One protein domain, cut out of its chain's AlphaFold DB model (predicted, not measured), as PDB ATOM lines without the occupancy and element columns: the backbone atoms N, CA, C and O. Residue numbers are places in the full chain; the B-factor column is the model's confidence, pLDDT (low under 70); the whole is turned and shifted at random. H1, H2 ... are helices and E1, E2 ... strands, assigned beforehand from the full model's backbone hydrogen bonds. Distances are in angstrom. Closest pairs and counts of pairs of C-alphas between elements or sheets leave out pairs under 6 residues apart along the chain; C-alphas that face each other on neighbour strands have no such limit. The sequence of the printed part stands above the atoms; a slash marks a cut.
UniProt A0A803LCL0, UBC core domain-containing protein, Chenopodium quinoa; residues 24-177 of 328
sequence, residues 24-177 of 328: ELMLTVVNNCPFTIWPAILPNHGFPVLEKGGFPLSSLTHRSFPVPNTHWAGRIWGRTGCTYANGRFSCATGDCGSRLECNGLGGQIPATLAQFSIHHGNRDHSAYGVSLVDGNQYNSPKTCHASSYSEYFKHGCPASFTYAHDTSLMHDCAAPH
ATOM      1  N   GLU A  24     121.503  56.072  74.062       65.44
ATOM      2  CA  GLU A  24     120.431  56.692  73.279       65.44
ATOM      3  C   GLU A  24     120.941  58.004  72.669       65.44
ATOM      4  O   GLU A  24     121.548  58.836  73.353       65.44
ATOM      5  N   LEU A  25     120.726  58.194  71.366       70.88
ATOM      6  CA  LEU A  25     121.075  59.440  70.699       70.88
ATOM      7  C   LEU A  25     120.069  60.530  71.097       70.88
ATOM      8  O   LEU A  25     118.860  60.387  70.906       70.88
ATOM      9  N   MET A  26     120.580  61.646  71.618       76.00
ATOM     10  CA  MET A  26     119.769  62.773  72.078       76.00
ATOM     11  C   MET A  26     119.797  63.918  71.067       76.00
ATOM     12  O   MET A  26     120.858  64.471  70.776       76.00
ATOM     13  N   LEU A  27     118.626  64.344  70.591       75.50
ATOM     14  CA  LEU A  27     118.498  65.566  69.800       75.50
ATOM     15  C   LEU A  27     118.296  66.748  70.746       75.50
ATOM     16  O   LEU A  27     117.396  66.732  71.583       75.50
ATOM     17  N   THR A  28     119.142  67.773  70.620       77.69
ATOM     18  CA  THR A  28     119.074  68.985  71.448       77.69
ATOM     19  C   THR A  28     118.696  70.194  70.605       77.69
ATOM     20  O   THR A  28     119.415  70.562  69.679       77.69
ATOM     21  N   VAL A  29     117.582  70.839  70.950       80.62
ATOM     22  CA  VAL A  29     117.128  72.089  70.332       80.62
ATOM     23  C   VAL A  29     117.471  73.243  71.263       80.62
ATOM     24  O   VAL A  29     117.061  73.241  72.422       80.62
ATOM     25  N   VAL A  30     118.210  74.230  70.756       76.69
ATOM     26  CA  VAL A  30     118.661  75.405  71.518       76.69
ATOM     27  C   VAL A  30     117.975  76.657  70.982       76.69
ATOM     28  O   VAL A  30     117.973  76.896  69.775       76.69
ATOM     29  N   ASN A  31     117.413  77.472  71.872       81.31
ATOM     30  CA  ASN A  31     116.866  78.777  71.531       81.31
ATOM     31  C   ASN A  31     117.845  79.887  71.925       81.31
ATOM     32  O   ASN A  31     117.928  80.258  73.091       81.31
ATOM     33  N   ASN A  32     118.531  80.461  70.938       74.69
ATOM     34  CA  ASN A  32     119.404  81.623  71.133       74.69
ATOM     35  C   ASN A  32     118.706  82.964  70.838       74.69
ATOM     36  O   ASN A  32     119.342  84.015  70.912       74.69
ATOM     37  N   CYS A  33     117.418  82.962  70.481       71.69
ATOM     38  CA  CYS A  33     116.661  84.191  70.266       71.69
ATOM     39  C   CYS A  33     116.342  84.867  71.610       71.69
ATOM     40  O   CYS A  33     116.119  84.169  72.600       71.69
ATOM     41  N   PRO A  34     116.212  86.209  71.656       77.94
ATOM     42  CA  PRO A  34     115.880  86.937  72.884       77.94
ATOM     43  C   PRO A  34     114.412  86.765  73.329       77.94
ATOM     44  O   PRO A  34     113.971  87.411  74.277       77.94
ATOM     45  N   PHE A  35     113.644  85.906  72.660       83.44
ATOM     46  CA  PHE A  35     112.228  85.647  72.905       83.44
ATOM     47  C   PHE A  35     111.929  84.145  72.826       83.44
ATOM     48  O   PHE A  35     112.721  83.360  72.305       83.44
ATOM     49  N   THR A  36     110.769  83.738  73.345       87.44
ATOM     50  CA  THR A  36     110.289  82.352  73.259       87.44
ATOM     51  C   THR A  36     110.006  81.968  71.810       87.44
ATOM     52  O   THR A  36     109.347  82.712  71.082       87.44
ATOM     53  N   ILE A  37     110.465  80.783  71.417       92.00
ATOM     54  CA  ILE A  37     110.121  80.144  70.146       92.00
ATOM     55  C   ILE A  37     109.330  78.866  70.411       92.00
ATOM     56  O   ILE A  37     109.338  78.327  71.520       92.00
ATOM     57  N   TRP A  38     108.653  78.356  69.387       94.38
ATOM     58  CA  TRP A  38     107.889  77.115  69.489       94.38
ATOM     59  C   TRP A  38     108.333  76.133  68.414       94.38
ATOM     60  O   TRP A  38     107.720  76.098  67.344       94.38
ATOM     61  N   PRO A  39     109.393  75.343  68.658       94.12
ATOM     62  CA  PRO A  39     109.818  74.329  67.713       94.12
ATOM     63  C   PRO A  39     108.676  73.356  67.417       94.12
ATOM     64  O   PRO A  39     107.894  72.991  68.302       94.12
ATOM     65  N   ALA A  40     108.567  72.965  66.158       93.75
ATOM     66  CA  ALA A  40     107.608  71.992  65.670       93.75
ATOM     67  C   ALA A  40     108.345  70.875  64.933       93.75
ATOM     68  O   ALA A  40     109.383  71.124  64.323       93.75
ATOM     69  N   ILE A  41     107.832  69.649  65.044       94.12
ATOM     70  CA  ILE A  41     108.481  68.426  64.564       94.12
ATOM     71  C   ILE A  41     107.506  67.637  63.692       94.12
ATOM     72  O   ILE A  41     106.380  67.345  64.100       94.12
ATOM     73  N   LEU A  42     107.961  67.257  62.502       91.69
ATOM     74  CA  LEU A  42     107.221  66.456  61.532       91.69
ATOM     75  C   LEU A  42     108.071  65.248  61.121       91.69
ATOM     76  O   LEU A  42     109.069  65.446  60.433       91.69
ATOM     77  N   PRO A  43     107.715  64.009  61.487       90.94
ATOM     78  CA  PRO A  43     108.391  62.839  60.936       90.94
ATOM     79  C   PRO A  43     108.061  62.646  59.448       90.94
ATOM     80  O   PRO A  43     106.985  63.026  58.981       90.94
ATOM     81  N   ASN A  44     108.964  61.997  58.712       85.81
ATOM     82  CA  ASN A  44     108.647  61.446  57.396       85.81
ATOM     83  C   ASN A  44     107.661  60.270  57.542       85.81
ATOM     84  O   ASN A  44     107.489  59.700  58.623       85.81
ATOM     85  N   HIS A  45     107.007  59.887  56.443       83.38
ATOM     86  CA  HIS A  45     106.046  58.785  56.458       83.38
ATOM     87  C   HIS A  45     106.686  57.488  56.979       83.38
ATOM     88  O   HIS A  45     107.745  57.082  56.504       83.38
ATOM     89  N   GLY A  46     106.026  56.831  57.936       82.75
ATOM     90  CA  GLY A  46     106.504  55.589  58.552       82.75
ATOM     91  C   GLY A  46     107.367  55.768  59.807       82.75
ATOM     92  O   GLY A  46     107.671  54.769  60.450       82.75
ATOM     93  N   PHE A  47     107.709  57.001  60.203       87.81
ATOM     94  CA  PHE A  47     108.471  57.276  61.428       87.81
ATOM     95  C   PHE A  47     107.588  57.815  62.571       87.81
ATOM     96  O   PHE A  47     106.576  58.475  62.318       87.81
ATOM     97  N   PRO A  48     107.951  57.561  63.845       91.56
ATOM     98  CA  PRO A  48     107.190  58.040  64.998       91.56
ATOM     99  C   PRO A  48     107.276  59.563  65.178       91.56
ATOM    100  O   PRO A  48     108.303  60.192  64.904       91.56
ATOM    101  N   VAL A  49     106.195  60.149  65.705       92.25
ATOM    102  CA  VAL A  49     106.122  61.569  66.079       92.25
ATOM    103  C   VAL A  49     106.881  61.797  67.388       92.25
ATOM    104  O   VAL A  49     106.487  61.280  68.433       92.25
ATOM    105  N   LEU A  50     107.938  62.610  67.340       92.50
ATOM    106  CA  LEU A  50     108.716  63.001  68.522       92.50
ATOM    107  C   LEU A  50     108.096  64.224  69.202       92.50
ATOM    108  O   LEU A  50     107.551  65.097  68.524       92.50
ATOM    109  N   GLU A  51     108.162  64.284  70.535       94.00
ATOM    110  CA  GLU A  51     107.647  65.394  71.360       94.00
ATOM    111  C   GLU A  51     106.226  65.854  70.971       94.00
ATOM    112  O   GLU A  51     105.931  67.049  70.941       94.00
ATOM    113  N   LYS A  52     105.351  64.910  70.587       93.56
ATOM    114  CA  LYS A  52     103.982  65.170  70.087       93.56
ATOM    115  C   LYS A  52     103.916  66.178  68.922       93.56
ATOM    116  O   LYS A  52     102.866  66.738  68.609       93.56
ATOM    117  N   GLY A  53     105.036  66.399  68.242       92.38
ATOM    118  CA  GLY A  53     105.170  67.306  67.114       92.38
ATOM    119  C   GLY A  53     105.466  68.761  67.480       92.38
ATOM    120  O   GLY A  53     105.411  69.602  66.588       92.38
ATOM    121  N   GLY A  54     105.766  69.104  68.737       94.06
ATOM    122  CA  GLY A  54     106.237  70.451  69.079       94.06
ATOM    123  C   GLY A  54     106.080  70.845  70.545       94.06
ATOM    124  O   GLY A  54     105.320  70.239  71.293       94.06
ATOM    125  N   PHE A  55     106.796  71.891  70.957       95.19
ATOM    126  CA  PHE A  55     106.824  72.366  72.346       95.19
ATOM    127  C   PHE A  55     107.185  73.860  72.436       95.19
ATOM    128  O   PHE A  55     107.732  74.415  71.484       95.19
ATOM    129  N   PRO A  56     106.895  74.546  73.559       94.62
ATOM    130  CA  PRO A  56     107.429  75.881  73.831       94.62
ATOM    131  C   PRO A  56     108.892  75.810  74.293       94.62
ATOM    132  O   PRO A  56     109.256  74.933  75.079       94.62
ATOM    133  N   LEU A  57     109.716  76.762  73.853       92.62
ATOM    134  CA  LEU A  57     111.117  76.877  74.249       92.62
ATOM    135  C   LEU A  57     111.473  78.338  74.561       92.62
ATOM    136  O   LEU A  57     111.510  79.192  73.674       92.62
ATOM    137  N   SER A  58     111.704  78.630  75.841       91.19
ATOM    138  CA  SER A  58     112.027  79.976  76.333       91.19
ATOM    139  C   SER A  58     113.342  80.519  75.763       91.19
ATOM    140  O   SER A  58     114.176  79.772  75.262       91.19
ATOM    141  N   SER A  59     113.512  81.839  75.828       82.19
ATOM    142  CA  SER A  59     114.753  82.530  75.443       82.19
ATOM    143  C   SER A  59     115.969  81.970  76.193       82.19
ATOM    144  O   SER A  59     115.891  81.762  77.404       82.19
ATOM    145  N   LEU A  60     117.078  81.748  75.477       72.12
ATOM    146  CA  LEU A  60     118.366  81.264  76.003       72.12
ATOM    147  C   LEU A  60     118.296  79.912  76.739       72.12
ATOM    148  O   LEU A  60     119.120  79.629  77.610       72.12
ATOM    149  N   THR A  61     117.324  79.063  76.398       73.88
ATOM    150  CA  THR A  61     117.213  77.702  76.942       73.88
ATOM    151  C   THR A  61     117.348  76.641  75.855       73.88
ATOM    152  O   THR A  61     117.385  76.930  74.659       73.88
ATOM    153  N   HIS A  62     117.446  75.384  76.277       82.75
ATOM    154  CA  HIS A  62     117.490  74.235  75.386       82.75
ATOM    155  C   HIS A  62     116.544  73.140  75.874       82.75
ATOM    156  O   HIS A  62     116.156  73.108  77.043       82.75
ATOM    157  N   ARG A  63     116.179  72.235  74.968       83.31
ATOM    158  CA  ARG A  63     115.448  71.010  75.285       83.31
ATOM    159  C   ARG A  63     116.069  69.849  74.528       83.31
ATOM    160  O   ARG A  63     116.238  69.929  73.312       83.31
ATOM    161  N   SER A  64     116.382  68.787  75.260       83.81
ATOM    162  CA  SER A  64     116.924  67.547  74.712       83.81
ATOM    163  C   SER A  64     115.894  66.434  74.841       83.81
ATOM    164  O   SER A  64     115.239  66.322  75.877       83.81
ATOM    165  N   PHE A  65     115.749  65.617  73.803       89.81
ATOM    166  CA  PHE A  65     114.844  64.469  73.794       89.81
ATOM    167  C   PHE A  65     115.463  63.299  73.013       89.81
ATOM    168  O   PHE A  65     116.260  63.535  72.098       89.81
ATOM    169  N   PRO A  66     115.135  62.047  73.378       86.69
ATOM    170  CA  PRO A  66     115.699  60.871  72.726       86.69
ATOM    171  C   PRO A  66     115.104  60.670  71.329       86.69
ATOM    172  O   PRO A  66     113.910  60.887  71.098       86.69
ATOM    173  N   VAL A  67     115.945  60.228  70.397       84.56
ATOM    174  CA  VAL A  67     115.541  59.751  69.070       84.56
ATOM    175  C   VAL A  67     115.437  58.219  69.123       84.56
ATOM    176  O   VAL A  67     116.201  57.599  69.861       84.56
ATOM    177  N   PRO A  68     114.502  57.573  68.396       85.38
ATOM    178  CA  PRO A  68     114.411  56.115  68.375       85.38
ATOM    179  C   PRO A  68     115.747  55.475  68.004       85.38
ATOM    180  O   PRO A  68     116.371  55.937  67.062       85.38
ATOM    181  N   ASN A  69     116.123  54.365  68.649       79.56
ATOM    182  CA  ASN A  69     117.381  53.628  68.402       79.56
ATOM    183  C   ASN A  69     117.458  52.923  67.025       79.56
ATOM    184  O   ASN A  69     118.280  52.036  66.806       79.56
ATOM    185  N   THR A  70     116.570  53.279  66.105       82.00
ATOM    186  CA  THR A  70     116.513  52.817  64.717       82.00
ATOM    187  C   THR A  70     116.671  54.018  63.793       82.00
ATOM    188  O   THR A  70     116.772  55.153  64.252       82.00
ATOM    189  N   HIS A  71     116.682  53.810  62.476       82.69
ATOM    190  CA  HIS A  71     116.608  54.942  61.553       82.69
ATOM    191  C   HIS A  71     115.386  55.824  61.876       82.69
ATOM    192  O   HIS A  71     114.294  55.307  62.129       82.69
ATOM    193  N   TRP A  72     115.579  57.142  61.897       88.25
ATOM    194  CA  TRP A  72     114.514  58.134  62.013       88.25
ATOM    195  C   TRP A  72     114.756  59.277  61.036       88.25
ATOM    196  O   TRP A  72     115.823  59.880  61.050       88.25
ATOM    197  N   ALA A  73     113.756  59.624  60.228       84.75
ATOM    198  CA  ALA A  73     113.822  60.797  59.364       84.75
ATOM    199  C   ALA A  73     112.638  61.738  59.608       84.75
ATOM    200  O   ALA A  73     111.502  61.294  59.801       84.75
ATOM    201  N   GLY A  74     112.890  63.044  59.574       86.38
ATOM    202  CA  GLY A  74     111.876  64.056  59.845       86.38
ATOM    203  C   GLY A  74     112.377  65.484  59.682       86.38
ATOM    204  O   GLY A  74     113.465  65.730  59.179       86.38
ATOM    205  N   ARG A  75     111.560  66.452  60.083       87.56
ATOM    206  CA  ARG A  75     111.802  67.889  59.950       87.56
ATOM    207  C   ARG A  75     111.526  68.584  61.272       87.56
ATOM    208  O   ARG A  75     110.571  68.230  61.959       87.56
ATOM    209  N   ILE A  76     112.323  69.593  61.597       90.31
ATOM    210  CA  ILE A  76     112.126  70.487  62.738       90.31
ATOM    211  C   ILE A  76     112.162  71.925  62.231       90.31
ATOM    212  O   ILE A  76     113.061  72.286  61.479       90.31
ATOM    213  N   TRP A  77     111.213  72.763  62.634       88.75
ATOM    214  CA  TRP A  77     111.220  74.187  62.294       88.75
ATOM    215  C   TRP A  77     110.856  75.049  63.495       88.75
ATOM    216  O   TRP A  77     110.157  74.611  64.411       88.75
ATOM    217  N   GLY A  78     111.353  76.282  63.497       87.44
ATOM    218  CA  GLY A  78     111.000  77.276  64.504       87.44
ATOM    219  C   GLY A  78     109.692  77.979  64.152       87.44
ATOM    220  O   GLY A  78     109.459  78.316  62.993       87.44
ATOM    221  N   ARG A  79     108.860  78.240  65.163       90.38
ATOM    222  CA  ARG A  79     107.694  79.125  65.050       90.38
ATOM    223  C   ARG A  79     107.872  80.334  65.950       90.38
ATOM    224  O   ARG A  79     108.298  80.194  67.100       90.38
ATOM    225  N   THR A  80     107.540  81.510  65.432       88.50
ATOM    226  CA  THR A  80     107.680  82.794  66.130       88.50
ATOM    227  C   THR A  80     106.382  83.597  66.087       88.50
ATOM    228  O   THR A  80     105.478  83.321  65.294       88.50
ATOM    229  N   GLY A  81     106.262  84.579  66.987       87.62
ATOM    230  CA  GLY A  81     105.061  85.416  67.088       87.62
ATOM    231  C   GLY A  81     103.804  84.630  67.467       87.62
ATOM    232  O   GLY A  81     102.713  84.977  67.025       87.62
ATOM    233  N   CYS A  82     103.955  83.541  68.226       91.38
ATOM    234  CA  CYS A  82     102.830  82.693  68.584       91.38
ATOM    235  C   CYS A  82     102.003  83.287  69.721       91.38
ATOM    236  O   CYS A  82     102.535  83.781  70.716       91.38
ATOM    237  N   THR A  83     100.684  83.196  69.584       91.00
ATOM    238  CA  THR A  83      99.713  83.642  70.582       91.00
ATOM    239  C   THR A  83      98.691  82.547  70.842       91.00
ATOM    240  O   THR A  83      98.418  81.705  69.985       91.00
ATOM    241  N   TYR A  84      98.134  82.546  72.050       89.44
ATOM    242  CA  TYR A  84      97.027  81.674  72.411       89.44
ATOM    243  C   TYR A  84      95.800  82.536  72.689       89.44
ATOM    244  O   TYR A  84      95.757  83.255  73.686       89.44
ATOM    245  N   ALA A  85      94.817  82.486  71.794       86.75
ATOM    246  CA  ALA A  85      93.588  83.261  71.897       86.75
ATOM    247  C   ALA A  85      92.387  82.396  71.502       86.75
ATOM    248  O   ALA A  85      92.446  81.632  70.541       86.75
ATOM    249  N   ASN A  86      91.281  82.508  72.245       81.94
ATOM    250  CA  ASN A  86      90.021  81.806  71.956       81.94
ATOM    251  C   ASN A  86      90.168  80.279  71.782       81.94
ATOM    252  O   ASN A  86      89.521  79.676  70.928       81.94
ATOM    253  N   GLY A  87      91.051  79.648  72.568       80.94
ATOM    254  CA  GLY A  87      91.303  78.203  72.501       80.94
ATOM    255  C   GLY A  87      92.102  77.745  71.274       80.94
ATOM    256  O   GLY A  87      92.203  76.545  71.030       80.94
ATOM    257  N   ARG A  88      92.661  78.680  70.496       83.19
ATOM    258  CA  ARG A  88      93.519  78.400  69.343       83.19
ATOM    259  C   ARG A  88      94.917  78.955  69.576       83.19
ATOM    260  O   ARG A  88      95.085  80.070  70.064       83.19
ATOM    261  N   PHE A  89      95.911  78.156  69.212       91.00
ATOM    262  CA  PHE A  89      97.311  78.556  69.209       91.00
ATOM    263  C   PHE A  89      97.680  78.960  67.787       91.00
ATOM    264  O   PHE A  89      97.513  78.139  66.903       91.00
ATOM    265  N   SER A  90      98.146  80.176  67.537       91.50
ATOM    266  CA  SER A  90      98.482  80.617  66.177       91.50
ATOM    267  C   SER A  90      99.815  81.338  66.143       91.50
ATOM    268  O   SER A  90     100.040  82.221  66.971       91.50
ATOM    269  N   CYS A  91     100.655  81.004  65.170       90.50
ATOM    270  CA  CYS A  91     101.973  81.596  64.960       90.50
ATOM    271  C   CYS A  91     102.033  82.484  63.718       90.50
ATOM    272  O   CYS A  91     101.367  82.224  62.719       90.50
ATOM    273  N   ALA A  92     102.875  83.517  63.777       84.75
ATOM    274  CA  ALA A  92     103.152  84.377  62.630       84.75
ATOM    275  C   ALA A  92     104.001  83.662  61.565       84.75
ATOM    276  O   ALA A  92     103.907  83.981  60.383       84.75
ATOM    277  N   THR A  93     104.827  82.698  61.982       84.44
ATOM    278  CA  THR A  93     105.681  81.884  61.108       84.44
ATOM    279  C   THR A  93     105.541  80.404  61.457       84.44
ATOM    280  O   THR A  93     105.375  80.049  62.629       84.44
ATOM    281  N   GLY A  94     105.593  79.533  60.445       83.62
ATOM    282  CA  GLY A  94     105.627  78.083  60.639       83.62
ATOM    283  C   GLY A  94     104.403  77.467  61.321       83.62
ATOM    284  O   GLY A  94     104.528  76.392  61.905       83.62
ATOM    285  N   ASP A  95     103.235  78.114  61.326       90.12
ATOM    286  CA  ASP A  95     102.060  77.589  62.036       90.12
ATOM    287  C   ASP A  95     101.651  76.194  61.529       90.12
ATOM    288  O   ASP A  95     101.751  75.911  60.341       90.12
ATOM    289  N   CYS A  96     101.179  75.308  62.408       90.56
ATOM    290  CA  CYS A  96     100.814  73.933  62.046       90.56
ATOM    291  C   CYS A  96      99.356  73.629  62.414       90.56
ATOM    292  O   CYS A  96      99.043  72.939  63.386       90.56
ATOM    293  N   GLY A  97      98.428  74.187  61.634       87.25
ATOM    294  CA  GLY A  97      96.993  73.952  61.824       87.25
ATOM    295  C   GLY A  97      96.453  74.513  63.143       87.25
ATOM    296  O   GLY A  97      95.526  73.943  63.722       87.25
ATOM    297  N   SER A  98      97.047  75.608  63.620       88.25
ATOM    298  CA  SER A  98      96.703  76.315  64.850       88.25
ATOM    299  C   SER A  98      96.785  75.481  66.141       88.25
ATOM    300  O   SER A  98      95.919  75.565  67.025       88.25
ATOM    301  N   ARG A  99      97.828  74.650  66.251       88.88
ATOM    302  CA  ARG A  99      98.092  73.769  67.400       88.88
ATOM    303  C   ARG A  99      99.473  74.013  67.984       88.88
ATOM    304  O   ARG A  99     100.433  74.240  67.253       88.88
ATOM    305  N   LEU A 100      99.594  73.895  69.306       90.19
ATOM    306  CA  LEU A 100     100.900  73.884  69.967       90.19
ATOM    307  C   LEU A 100     101.683  72.615  69.591       90.19
ATOM    308  O   LEU A 100     102.818  72.702  69.141       90.19
ATOM    309  N   GLU A 101     101.051  71.455  69.734       94.38
ATOM    310  CA  GLU A 101     101.596  70.144  69.375       94.38
ATOM    311  C   GLU A 101     101.098  69.785  67.963       94.38
ATOM    312  O   GLU A 101      99.901  69.562  67.759       94.38
ATOM    313  N   CYS A 102     101.987  69.786  66.963       90.94
ATOM    314  CA  CYS A 102     101.587  69.613  65.561       90.94
ATOM    315  C   CYS A 102     101.121  68.189  65.237       90.94
ATOM    316  O   CYS A 102     100.400  67.993  64.264       90.94
ATOM    317  N   ASN A 103     101.528  67.196  66.033       89.56
ATOM    318  CA  ASN A 103     101.172  65.788  65.878       89.56
ATOM    319  C   ASN A 103     101.289  65.257  64.431       89.56
ATOM    320  O   ASN A 103     100.368  64.624  63.917       89.56
ATOM    321  N   GLY A 104     102.399  65.567  63.751       81.56
ATOM    322  CA  GLY A 104     102.634  65.149  62.365       81.56
ATOM    323  C   GLY A 104     101.977  66.028  61.291       81.56
ATOM    324  O   GLY A 104     101.982  65.658  60.121       81.56
ATOM    325  N   LEU A 105     101.428  67.194  61.649       85.56
ATOM    326  CA  LEU A 105     101.044  68.227  60.683       85.56
ATOM    327  C   LEU A 105     102.263  69.054  60.261       85.56
ATOM    328  O   LEU A 105     103.081  69.434  61.099       85.56
ATOM    329  N   GLY A 106     102.362  69.363  58.967       84.50
ATOM    330  CA  GLY A 106     103.405  70.240  58.435       84.50
ATOM    331  C   GLY A 106     103.194  71.717  58.763       84.50
ATOM    332  O   GLY A 106     102.077  72.159  59.043       84.50
ATOM    333  N   GLY A 107     104.294  72.468  58.734       84.31
ATOM    334  CA  GLY A 107     104.301  73.915  58.934       84.31
ATOM    335  C   GLY A 107     103.823  74.677  57.700       84.31
ATOM    336  O   GLY A 107     104.126  74.303  56.570       84.31
ATOM    337  N   GLN A 108     103.079  75.752  57.937       82.75
ATOM    338  CA  GLN A 108     102.694  76.742  56.942       82.75
ATOM    339  C   GLN A 108     103.836  77.722  56.683       82.75
ATOM    340  O   GLN A 108     104.672  77.996  57.545       82.75
ATOM    341  N   ILE A 109     103.815  78.286  55.487       73.06
ATOM    342  CA  ILE A 109     104.783  79.265  55.014       73.06
ATOM    343  C   ILE A 109     104.474  80.648  55.620       73.06
ATOM    344  O   ILE A 109     103.295  80.975  55.774       73.06
ATOM    345  N   PRO A 110     105.468  81.488  55.970       66.81
ATOM    346  CA  PRO A 110     106.910  81.281  55.842       66.81
ATOM    347  C   PRO A 110     107.489  80.452  56.999       66.81
ATOM    348  O   PRO A 110     107.123  80.646  58.164       66.81
ATOM    349  N   ALA A 111     108.431  79.559  56.689       70.56
ATOM    350  CA  ALA A 111     109.147  78.765  57.683       70.56
ATOM    351  C   ALA A 111     110.584  78.458  57.238       70.56
ATOM    352  O   ALA A 111     110.837  78.157  56.072       70.56
ATOM    353  N   THR A 112     111.509  78.478  58.198       68.44
ATOM    354  CA  THR A 112     112.845  77.881  58.061       68.44
ATOM    355  C   THR A 112     112.815  76.519  58.729       68.44
ATOM    356  O   THR A 112     112.560  76.439  59.934       68.44
ATOM    357  N   LEU A 113     113.076  75.457  57.972       75.62
ATOM    358  CA  LEU A 113     113.031  74.090  58.480       75.62
ATOM    359  C   LEU A 113     114.385  73.400  58.330       75.62
ATOM    360  O   LEU A 113     115.093  73.604  57.355       75.62
ATOM    361  N   ALA A 114     114.741  72.563  59.293       74.94
ATOM    362  CA  ALA A 114     115.854  71.632  59.219       74.94
ATOM    363  C   ALA A 114     115.288  70.219  59.038       74.94
ATOM    364  O   ALA A 114     114.430  69.786  59.802       74.94
ATOM    365  N   GLN A 115     115.719  69.516  58.001       77.31
ATOM    366  CA  GLN A 115     115.407  68.113  57.736       77.31
ATOM    367  C   GLN A 115     116.475  67.246  58.391       77.31
ATOM    368  O   GLN A 115     117.598  67.695  58.528       77.31
ATOM    369  N   PHE A 116     116.144  66.037  58.812       76.06
ATOM    370  CA  PHE A 116     117.023  65.129  59.540       76.06
ATOM    371  C   PHE A 116     116.828  63.710  59.005       76.06
ATOM    372  O   PHE A 116     115.697  63.299  58.743       76.06
ATOM    373  N   SER A 117     117.920  62.961  58.893       77.50
ATOM    374  CA  SER A 117     117.981  61.515  58.692       77.50
ATOM    375  C   SER A 117     118.985  60.958  59.694       77.50
ATOM    376  O   SER A 117     120.175  61.224  59.603       77.50
ATOM    377  N   ILE A 118     118.510  60.236  60.695       76.50
ATOM    378  CA  ILE A 118     119.280  59.831  61.866       76.50
ATOM    379  C   ILE A 118     119.393  58.314  61.866       76.50
ATOM    380  O   ILE A 118     118.378  57.630  61.959       76.50
ATOM    381  N   HIS A 119     120.609  57.787  61.778       73.88
ATOM    382  CA  HIS A 119     120.893  56.354  61.758       73.88
ATOM    383  C   HIS A 119     121.661  55.913  63.010       73.88
ATOM    384  O   HIS A 119     122.447  56.671  63.574       73.88
ATOM    385  N   HIS A 120     121.443  54.662  63.425       64.50
ATOM    386  CA  HIS A 120     122.021  54.072  64.632       64.50
ATOM    387  C   HIS A 120     122.908  52.877  64.253       64.50
ATOM    388  O   HIS A 120     122.455  51.736  64.216       64.50
ATOM    389  N   GLY A 121     124.180  53.140  63.942       54.53
ATOM    390  CA  GLY A 121     125.167  52.104  63.629       54.53
ATOM    391  C   GLY A 121     126.523  52.681  63.219       54.53
ATOM    392  O   GLY A 121     126.597  53.767  62.662       54.53
ATOM    393  N   ASN A 122     127.612  51.936  63.443       50.88
ATOM    394  CA  ASN A 122     128.987  52.383  63.140       50.88
ATOM    395  C   ASN A 122     129.303  52.509  61.632       50.88
ATOM    396  O   ASN A 122     130.448  52.775  61.275       50.88
ATOM    397  N   ARG A 123     128.329  52.255  60.750       47.78
ATOM    398  CA  ARG A 123     128.476  52.300  59.285       47.78
ATOM    399  C   ARG A 123     127.448  53.194  58.589       47.78
ATOM    400  O   ARG A 123     127.565  53.383  57.386       47.78
ATOM    401  N   ASP A 124     126.495  53.751  59.336       51.28
ATOM    402  CA  ASP A 124     125.433  54.580  58.776       51.28
ATOM    403  C   ASP A 124     125.601  56.024  59.257       51.28
ATOM    404  O   ASP A 124     125.683  56.295  60.458       51.28
ATOM    405  N   HIS A 125     125.651  56.963  58.317       52.34
ATOM    406  CA  HIS A 125     125.802  58.379  58.626       52.34
ATOM    407  C   HIS A 125     124.445  59.006  58.961       52.34
ATOM    408  O   HIS A 125     123.457  58.797  58.262       52.34
ATOM    409  N   SER A 126     124.401  59.802  60.031       58.78
ATOM    410  CA  SER A 126     123.270  60.695  60.293       58.78
ATOM    411  C   SER A 126     123.501  62.027  59.580       58.78
ATOM    412  O   SER A 126     124.590  62.590  59.681       58.78
ATOM    413  N   ALA A 127     122.480  62.538  58.898       56.44
ATOM    414  CA  ALA A 127     122.500  63.799  58.174       56.44
ATOM    415  C   ALA A 127     121.374  64.737  58.645       56.44
ATOM    416  O   ALA A 127     120.325  64.291  59.106       56.44
ATOM    417  N   TYR A 128     121.552  66.046  58.507       54.69
ATOM    418  CA  TYR A 128     120.471  67.028  58.574       54.69
ATOM    419  C   TYR A 128     120.581  68.024  57.418       54.69
ATOM    420  O   TYR A 128     121.575  68.029  56.735       54.69
ATOM    421  N   GLY A 129     119.600  68.856  57.115       53.44
ATOM    422  CA  GLY A 129     119.705  69.799  56.001       53.44
ATOM    423  C   GLY A 129     118.766  70.959  56.212       53.44
ATOM    424  O   GLY A 129     117.574  70.758  56.425       53.44
ATOM    425  N   VAL A 130     119.283  72.183  56.189       61.53
ATOM    426  CA  VAL A 130     118.443  73.368  56.363       61.53
ATOM    427  C   VAL A 130     117.833  73.735  55.018       61.53
ATOM    428  O   VAL A 130     118.498  73.813  53.990       61.53
ATOM    429  N   SER A 131     116.525  73.899  55.026       55.53
ATOM    430  CA  SER A 131     115.707  74.199  53.876       55.53
ATOM    431  C   SER A 131     114.914  75.452  54.194       55.53
ATOM    432  O   SER A 131     114.197  75.551  55.192       55.53
ATOM    433  N   LEU A 132     115.086  76.441  53.330       56.97
ATOM    434  CA  LEU A 132     114.504  77.767  53.481       56.97
ATOM    435  C   LEU A 132     113.328  77.943  52.538       56.97
ATOM    436  O   LEU A 132     113.103  79.058  52.073       56.97
ATOM    437  N   VAL A 133     112.629  76.836  52.242       47.78
ATOM    438  CA  VAL A 133     111.667  76.706  51.137       47.78
ATOM    439  C   VAL A 133     110.627  77.825  51.112       47.78
ATOM    440  O   VAL A 133     110.119  78.094  50.037       47.78
ATOM    441  N   ASP A 134     110.434  78.598  52.191       47.91
ATOM    442  CA  ASP A 134     109.569  79.779  52.162       47.91
ATOM    443  C   ASP A 134     110.047  81.000  52.986       47.91
ATOM    444  O   ASP A 134     109.235  81.735  53.550       47.91
ATOM    445  N   GLY A 135     111.357  81.240  53.105       50.38
ATOM    446  CA  GLY A 135     111.940  82.199  54.065       50.38
ATOM    447  C   GLY A 135     111.581  83.695  53.930       50.38
ATOM    448  O   GLY A 135     111.671  84.410  54.930       50.38
ATOM    449  N   ASN A 136     111.159  84.172  52.748       57.19
ATOM    450  CA  ASN A 136     110.770  85.566  52.435       57.19
ATOM    451  C   ASN A 136     111.400  86.663  53.354       57.19
ATOM    452  O   ASN A 136     112.604  86.694  53.585       57.19
ATOM    453  N   GLN A 137     110.603  87.616  53.852       50.53
ATOM    454  CA  GLN A 137     111.029  88.883  54.474       50.53
ATOM    455  C   GLN A 137     111.591  88.791  55.911       50.53
ATOM    456  O   GLN A 137     112.049  89.796  56.453       50.53
ATOM    457  N   TYR A 138     111.537  87.619  56.554       50.44
ATOM    458  CA  TYR A 138     111.946  87.439  57.960       50.44
ATOM    459  C   TYR A 138     113.392  86.967  58.114       50.44
ATOM    460  O   TYR A 138     114.026  87.224  59.140       50.44
ATOM    461  N   ASN A 139     113.935  86.379  57.056       52.69
ATOM    462  CA  ASN A 139     115.303  85.911  56.936       52.69
ATOM    463  C   ASN A 139     116.134  86.957  56.185       52.69
ATOM    464  O   ASN A 139     116.615  86.699  55.091       52.69
ATOM    465  N   SER A 140     116.265  88.170  56.735       55.94
ATOM    466  CA  SER A 140     117.098  89.232  56.151       55.94
ATOM    467  C   SER A 140     118.179  89.692  57.138       55.94
ATOM    468  O   SER A 140     117.949  89.619  58.351       55.94
ATOM    469  N   PRO A 141     119.314  90.252  56.671       56.62
ATOM    470  CA  PRO A 141     120.331  90.847  57.550       56.62
ATOM    471  C   PRO A 141     119.784  91.949  58.477       56.62
ATOM    472  O   PRO A 141     120.391  92.266  59.499       56.62
ATOM    473  N   LYS A 142     118.638  92.554  58.118       57.94
ATOM    474  CA  LYS A 142     117.965  93.597  58.906       57.94
ATOM    475  C   LYS A 142     117.138  93.043  60.066       57.94
ATOM    476  O   LYS A 142     116.946  93.755  61.042       57.94
ATOM    477  N   THR A 143     116.607  91.828  59.942       54.59
ATOM    478  CA  THR A 143     115.707  91.203  60.929       54.59
ATOM    479  C   THR A 143     116.396  90.121  61.754       54.59
ATOM    480  O   THR A 143     116.022  89.900  62.903       54.59
ATOM    481  N   CYS A 144     117.414  89.468  61.195       51.12
ATOM    482  CA  CYS A 144     118.236  88.473  61.865       51.12
ATOM    483  C   CYS A 144     119.708  88.883  61.732       51.12
ATOM    484  O   CYS A 144     120.347  88.640  60.706       51.12
ATOM    485  N   HIS A 145     120.209  89.572  62.757       53.84
ATOM    486  CA  HIS A 145     121.583  90.065  62.789       53.84
ATOM    487  C   HIS A 145     122.575  88.940  63.076       53.84
ATOM    488  O   HIS A 145     122.296  88.024  63.853       53.84
ATOM    489  N   ALA A 146     123.753  89.049  62.468       49.84
ATOM    490  CA  ALA A 146     124.871  88.171  62.746       49.84
ATOM    491  C   ALA A 146     125.313  88.313  64.212       49.84
ATOM    492  O   ALA A 146     125.426  89.420  64.736       49.84
ATOM    493  N   SER A 147     125.562  87.192  64.888       45.53
ATOM    494  CA  SER A 147     126.287  87.211  66.162       45.53
ATOM    495  C   SER A 147     127.794  87.293  65.910       45.53
ATOM    496  O   SER A 147     128.257  86.897  64.842       45.53
ATOM    497  N   SER A 148     128.582  87.696  66.909       43.22
ATOM    498  CA  SER A 148     130.056  87.695  66.824       43.22
ATOM    499  C   SER A 148     130.636  86.319  66.466       43.22
ATOM    500  O   SER A 148     131.646  86.221  65.777       43.22
ATOM    501  N   TYR A 149     129.961  85.243  66.884       40.25
ATOM    502  CA  TYR A 149     130.290  83.877  66.479       40.25
ATOM    503  C   TYR A 149     129.949  83.615  65.003       40.25
ATOM    504  O   TYR A 149     130.747  83.028  64.285       40.25
ATOM    505  N   SER A 150     128.792  84.094  64.534       43.50
ATOM    506  CA  SER A 150     128.355  83.952  63.137       43.50
ATOM    507  C   SER A 150     129.271  84.716  62.179       43.50
ATOM    508  O   SER A 150     129.622  84.184  61.137       43.50
ATOM    509  N   GLU A 151     129.713  85.922  62.548       50.62
ATOM    510  CA  GLU A 151     130.663  86.719  61.760       50.62
ATOM    511  C   GLU A 151     132.045  86.066  61.704       50.62
ATOM    512  O   GLU A 151     132.625  85.961  60.630       50.62
ATOM    513  N   TYR A 152     132.556  85.569  62.837       43.25
ATOM    514  CA  TYR A 152     133.833  84.853  62.890       43.25
ATOM    515  C   TYR A 152     133.821  83.596  62.006       43.25
ATOM    516  O   TYR A 152     134.750  83.371  61.228       43.25
ATOM    517  N   PHE A 153     132.745  82.803  62.069       38.75
ATOM    518  CA  PHE A 153     132.588  81.608  61.236       38.75
ATOM    519  C   PHE A 153     132.336  81.938  59.765       38.75
ATOM    520  O   PHE A 153     132.908  81.273  58.908       38.75
ATOM    521  N   LYS A 154     131.563  82.981  59.446       50.59
ATOM    522  CA  LYS A 154     131.362  83.421  58.060       50.59
ATOM    523  C   LYS A 154     132.641  83.987  57.451       50.59
ATOM    524  O   LYS A 154     132.910  83.761  56.280       50.59
ATOM    525  N   HIS A 155     133.450  84.681  58.246       48.19
ATOM    526  CA  HIS A 155     134.755  85.185  57.828       48.19
ATOM    527  C   HIS A 155     135.755  84.043  57.580       48.19
ATOM    528  O   HIS A 155     136.557  84.117  56.656       48.19
ATOM    529  N   GLY A 156     135.709  82.979  58.388       39.78
ATOM    530  CA  GLY A 156     136.534  81.782  58.188       39.78
ATOM    531  C   GLY A 156     136.010  80.825  57.110       39.78
ATOM    532  O   GLY A 156     136.790  80.092  56.513       39.78
ATOM    533  N   CYS A 157     134.699  80.818  56.858       38.00
ATOM    534  CA  CYS A 157     133.997  79.936  55.925       38.00
ATOM    535  C   CYS A 157     132.805  80.680  55.283       38.00
ATOM    536  O   CYS A 157     131.663  80.510  55.725       38.00
ATOM    537  N   PRO A 158     133.025  81.475  54.218       47.81
ATOM    538  CA  PRO A 158     131.988  82.318  53.601       47.81
ATOM    539  C   PRO A 158     130.768  81.547  53.072       47.81
ATOM    540  O   PRO A 158     129.658  82.079  53.034       47.81
ATOM    541  N   ALA A 159     130.958  80.271  52.726       42.25
ATOM    542  CA  ALA A 159     129.918  79.366  52.239       42.25
ATOM    543  C   ALA A 159     129.089  78.691  53.352       42.25
ATOM    544  O   ALA A 159     128.116  78.001  53.061       42.25
ATOM    545  N   SER A 160     129.452  78.863  54.628       43.81
ATOM    546  CA  SER A 160     128.718  78.260  55.745       43.81
ATOM    547  C   SER A 160     127.388  78.977  56.013       43.81
ATOM    548  O   SER A 160     127.294  80.202  55.895       43.81
ATOM    549  N   PHE A 161     126.363  78.205  56.393       50.50
ATOM    550  CA  PHE A 161     125.059  78.715  56.826       50.50
ATOM    551  C   PHE A 161     125.142  79.267  58.251       50.50
ATOM    552  O   PHE A 161     124.717  78.627  59.215       50.50
ATOM    553  N   THR A 162     125.741  80.442  58.406       48.78
ATOM    554  CA  THR A 162     125.807  81.143  59.697       48.78
ATOM    555  C   THR A 162     124.698  82.165  59.844       48.78
ATOM    556  O   THR A 162     124.423  82.608  60.959       48.78
ATOM    557  N   TYR A 163     124.071  82.567  58.739       53.03
ATOM    558  CA  TYR A 163     123.007  83.549  58.753       53.03
ATOM    559  C   TYR A 163     121.674  82.926  58.370       53.03
ATOM    560  O   TYR A 163     121.578  82.098  57.468       53.03
ATOM    561  N   ALA A 164     120.604  83.411  58.998       50.03
ATOM    562  CA  ALA A 164     119.245  82.992  58.663       50.03
ATOM    563  C   ALA A 164     118.835  83.329  57.214       50.03
ATOM    564  O   ALA A 164     117.798  82.858  56.767       50.03
ATOM    565  N   HIS A 165     119.624  84.146  56.508       54.41
ATOM    566  CA  HIS A 165     119.382  84.659  55.158       54.41
ATOM    567  C   HIS A 165     120.316  84.078  54.082       54.41
ATOM    568  O   HIS A 165     120.290  84.538  52.942       54.41
ATOM    569  N   ASP A 166     121.155  83.103  54.431       57.25
ATOM    570  CA  ASP A 166     121.953  82.347  53.458       57.25
ATOM    571  C   ASP A 166     121.001  81.521  52.572       57.25
ATOM    572  O   ASP A 166     120.042  80.995  53.100       57.25
ATOM    573  N   THR A 167     121.161  81.427  51.246       50.88
ATOM    574  CA  THR A 167     120.036  81.083  50.329       50.88
ATOM    575  C   THR A 167     120.068  79.714  49.627       50.88
ATOM    576  O   THR A 167     119.232  79.492  48.752       50.88
ATOM    577  N   SER A 168     120.936  78.751  49.971       45.28
ATOM    578  CA  SER A 168     120.947  77.457  49.245       45.28
ATOM    579  C   SER A 168     119.982  76.394  49.814       45.28
ATOM    580  O   SER A 168     119.749  76.274  51.017       45.28
ATOM    581  N   LEU A 169     119.356  75.645  48.901       38.00
ATOM    582  CA  LEU A 169     118.435  74.544  49.167       38.00
ATOM    583  C   LEU A 169     119.232  73.252  49.380       38.00
ATOM    584  O   LEU A 169     119.803  72.730  48.432       38.00
ATOM    585  N   MET A 170     119.171  72.720  50.605       35.84
ATOM    586  CA  MET A 170     119.436  71.317  50.950       35.84
ATOM    587  C   MET A 170     120.862  70.819  50.649       35.84
ATOM    588  O   MET A 170     121.142  70.264  49.593       35.84
ATOM    589  N   HIS A 171     121.743  70.951  51.642       35.72
ATOM    590  CA  HIS A 171     122.984  70.180  51.730       35.72
ATOM    591  C   HIS A 171     122.888  69.188  52.890       35.72
ATOM    592  O   HIS A 171     122.442  69.557  53.982       35.72
ATOM    593  N   ASP A 172     123.312  67.949  52.640       31.88
ATOM    594  CA  ASP A 172     123.495  66.903  53.640       31.88
ATOM    595  C   ASP A 172     124.505  67.360  54.700       31.88
ATOM    596  O   ASP A 172     125.719  67.310  54.546       31.88
ATOM    597  N   CYS A 173     124.004  67.827  55.828       30.08
ATOM    598  CA  CYS A 173     124.758  68.001  57.050       30.08
ATOM    599  C   CYS A 173     124.962  66.637  57.701       30.08
ATOM    600  O   CYS A 173     124.321  66.318  58.699       30.08
ATOM    601  N   ALA A 174     125.952  65.885  57.246       29.84
ATOM    602  CA  ALA A 174     126.830  65.287  58.238       29.84
ATOM    603  C   ALA A 174     127.700  66.428  58.816       29.84
ATOM    604  O   ALA A 174     128.766  66.749  58.299       29.84
ATOM    605  N   ALA A 175     127.237  67.128  59.857       30.20
ATOM    606  CA  ALA A 175     128.136  68.017  60.613       30.20
ATOM    607  C   ALA A 175     129.217  67.165  61.312       30.20
ATOM    608  O   ALA A 175     128.923  66.012  61.624       30.20
ATOM    609  N   PRO A 176     130.413  67.663  61.688       30.77
ATOM    610  CA  PRO A 176     131.107  68.924  61.441       30.77
ATOM    611  C   PRO A 176     132.539  68.642  60.923       30.77
ATOM    612  O   PRO A 176     133.513  69.108  61.511       30.77
ATOM    613  N   HIS A 177     132.684  67.823  59.879       30.06
ATOM    614  CA  HIS A 177     133.998  67.340  59.426       30.06
ATOM    615  C   HIS A 177     134.509  67.947  58.120       30.06
ATOM    616  O   HIS A 177     135.589  67.556  57.714       30.06
TER     617      HIS A 177
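What this domain is: This is residues 24 to 177 of the 328 residues of the protein "UBC core domain-containing protein" of Chenopodium quinoa (UniProt A0A803LCL0). This is a loop-rich domain of little regular structure, built round a twisted four-stranded sheet, E2 E4 E7 E8, with the strand pair E1 and E3 over one face; the small hairpin E5 and E6 and the helix H2 lie far out at different ends. The printed part has 154 residues, 50 in named elements of mixed class: E1 E2 H1 E3 E4 E5 E6 E7 E8 H2, each sheet antiparallel. It is compact, radius of gyration of the C-alphas 15.7 A, spanning 48 by 41 by 26 A.

Where its parts are: Find C-alpha 72 at (114.514, 58.134, 62.013); from there E4, residues 72 to 77, runs 16.4 A. Its sheet also holds E2, 40 to 43, E7, 113 to 118, and E8, 127 to 131. Look next for E1, 26 to 30, E3, 62 to 66, E5, 83 to 85, E6, 88 to 90, and H1, 50 to 53. H2, 148 to 156, ends at (136.534, 81.782, 58.188).

How they stand to each other: Within hydrogen-bond range you find N 42 and O 75 for E2 and E4, 2.8 A, N 74 and O 116 for E4 and E7, 2.9 A, and N 115 and O 129 for the hairpin E7 and E8, 2.7 A. H1 is on this sheet, height 5.9 A; H2 is not on it, and its O i to N i+4 pairs are within range, while H1 is too short for one.

The domain as a whole: The C-alphas farthest apart, of Asn 86 and Arg 123, are 50.1 A apart. The printed part has no cut; links E6 to E7 and E8 to H2 are long. Confidence is under 70 at residues 24, 110, 112 and 120 to 177.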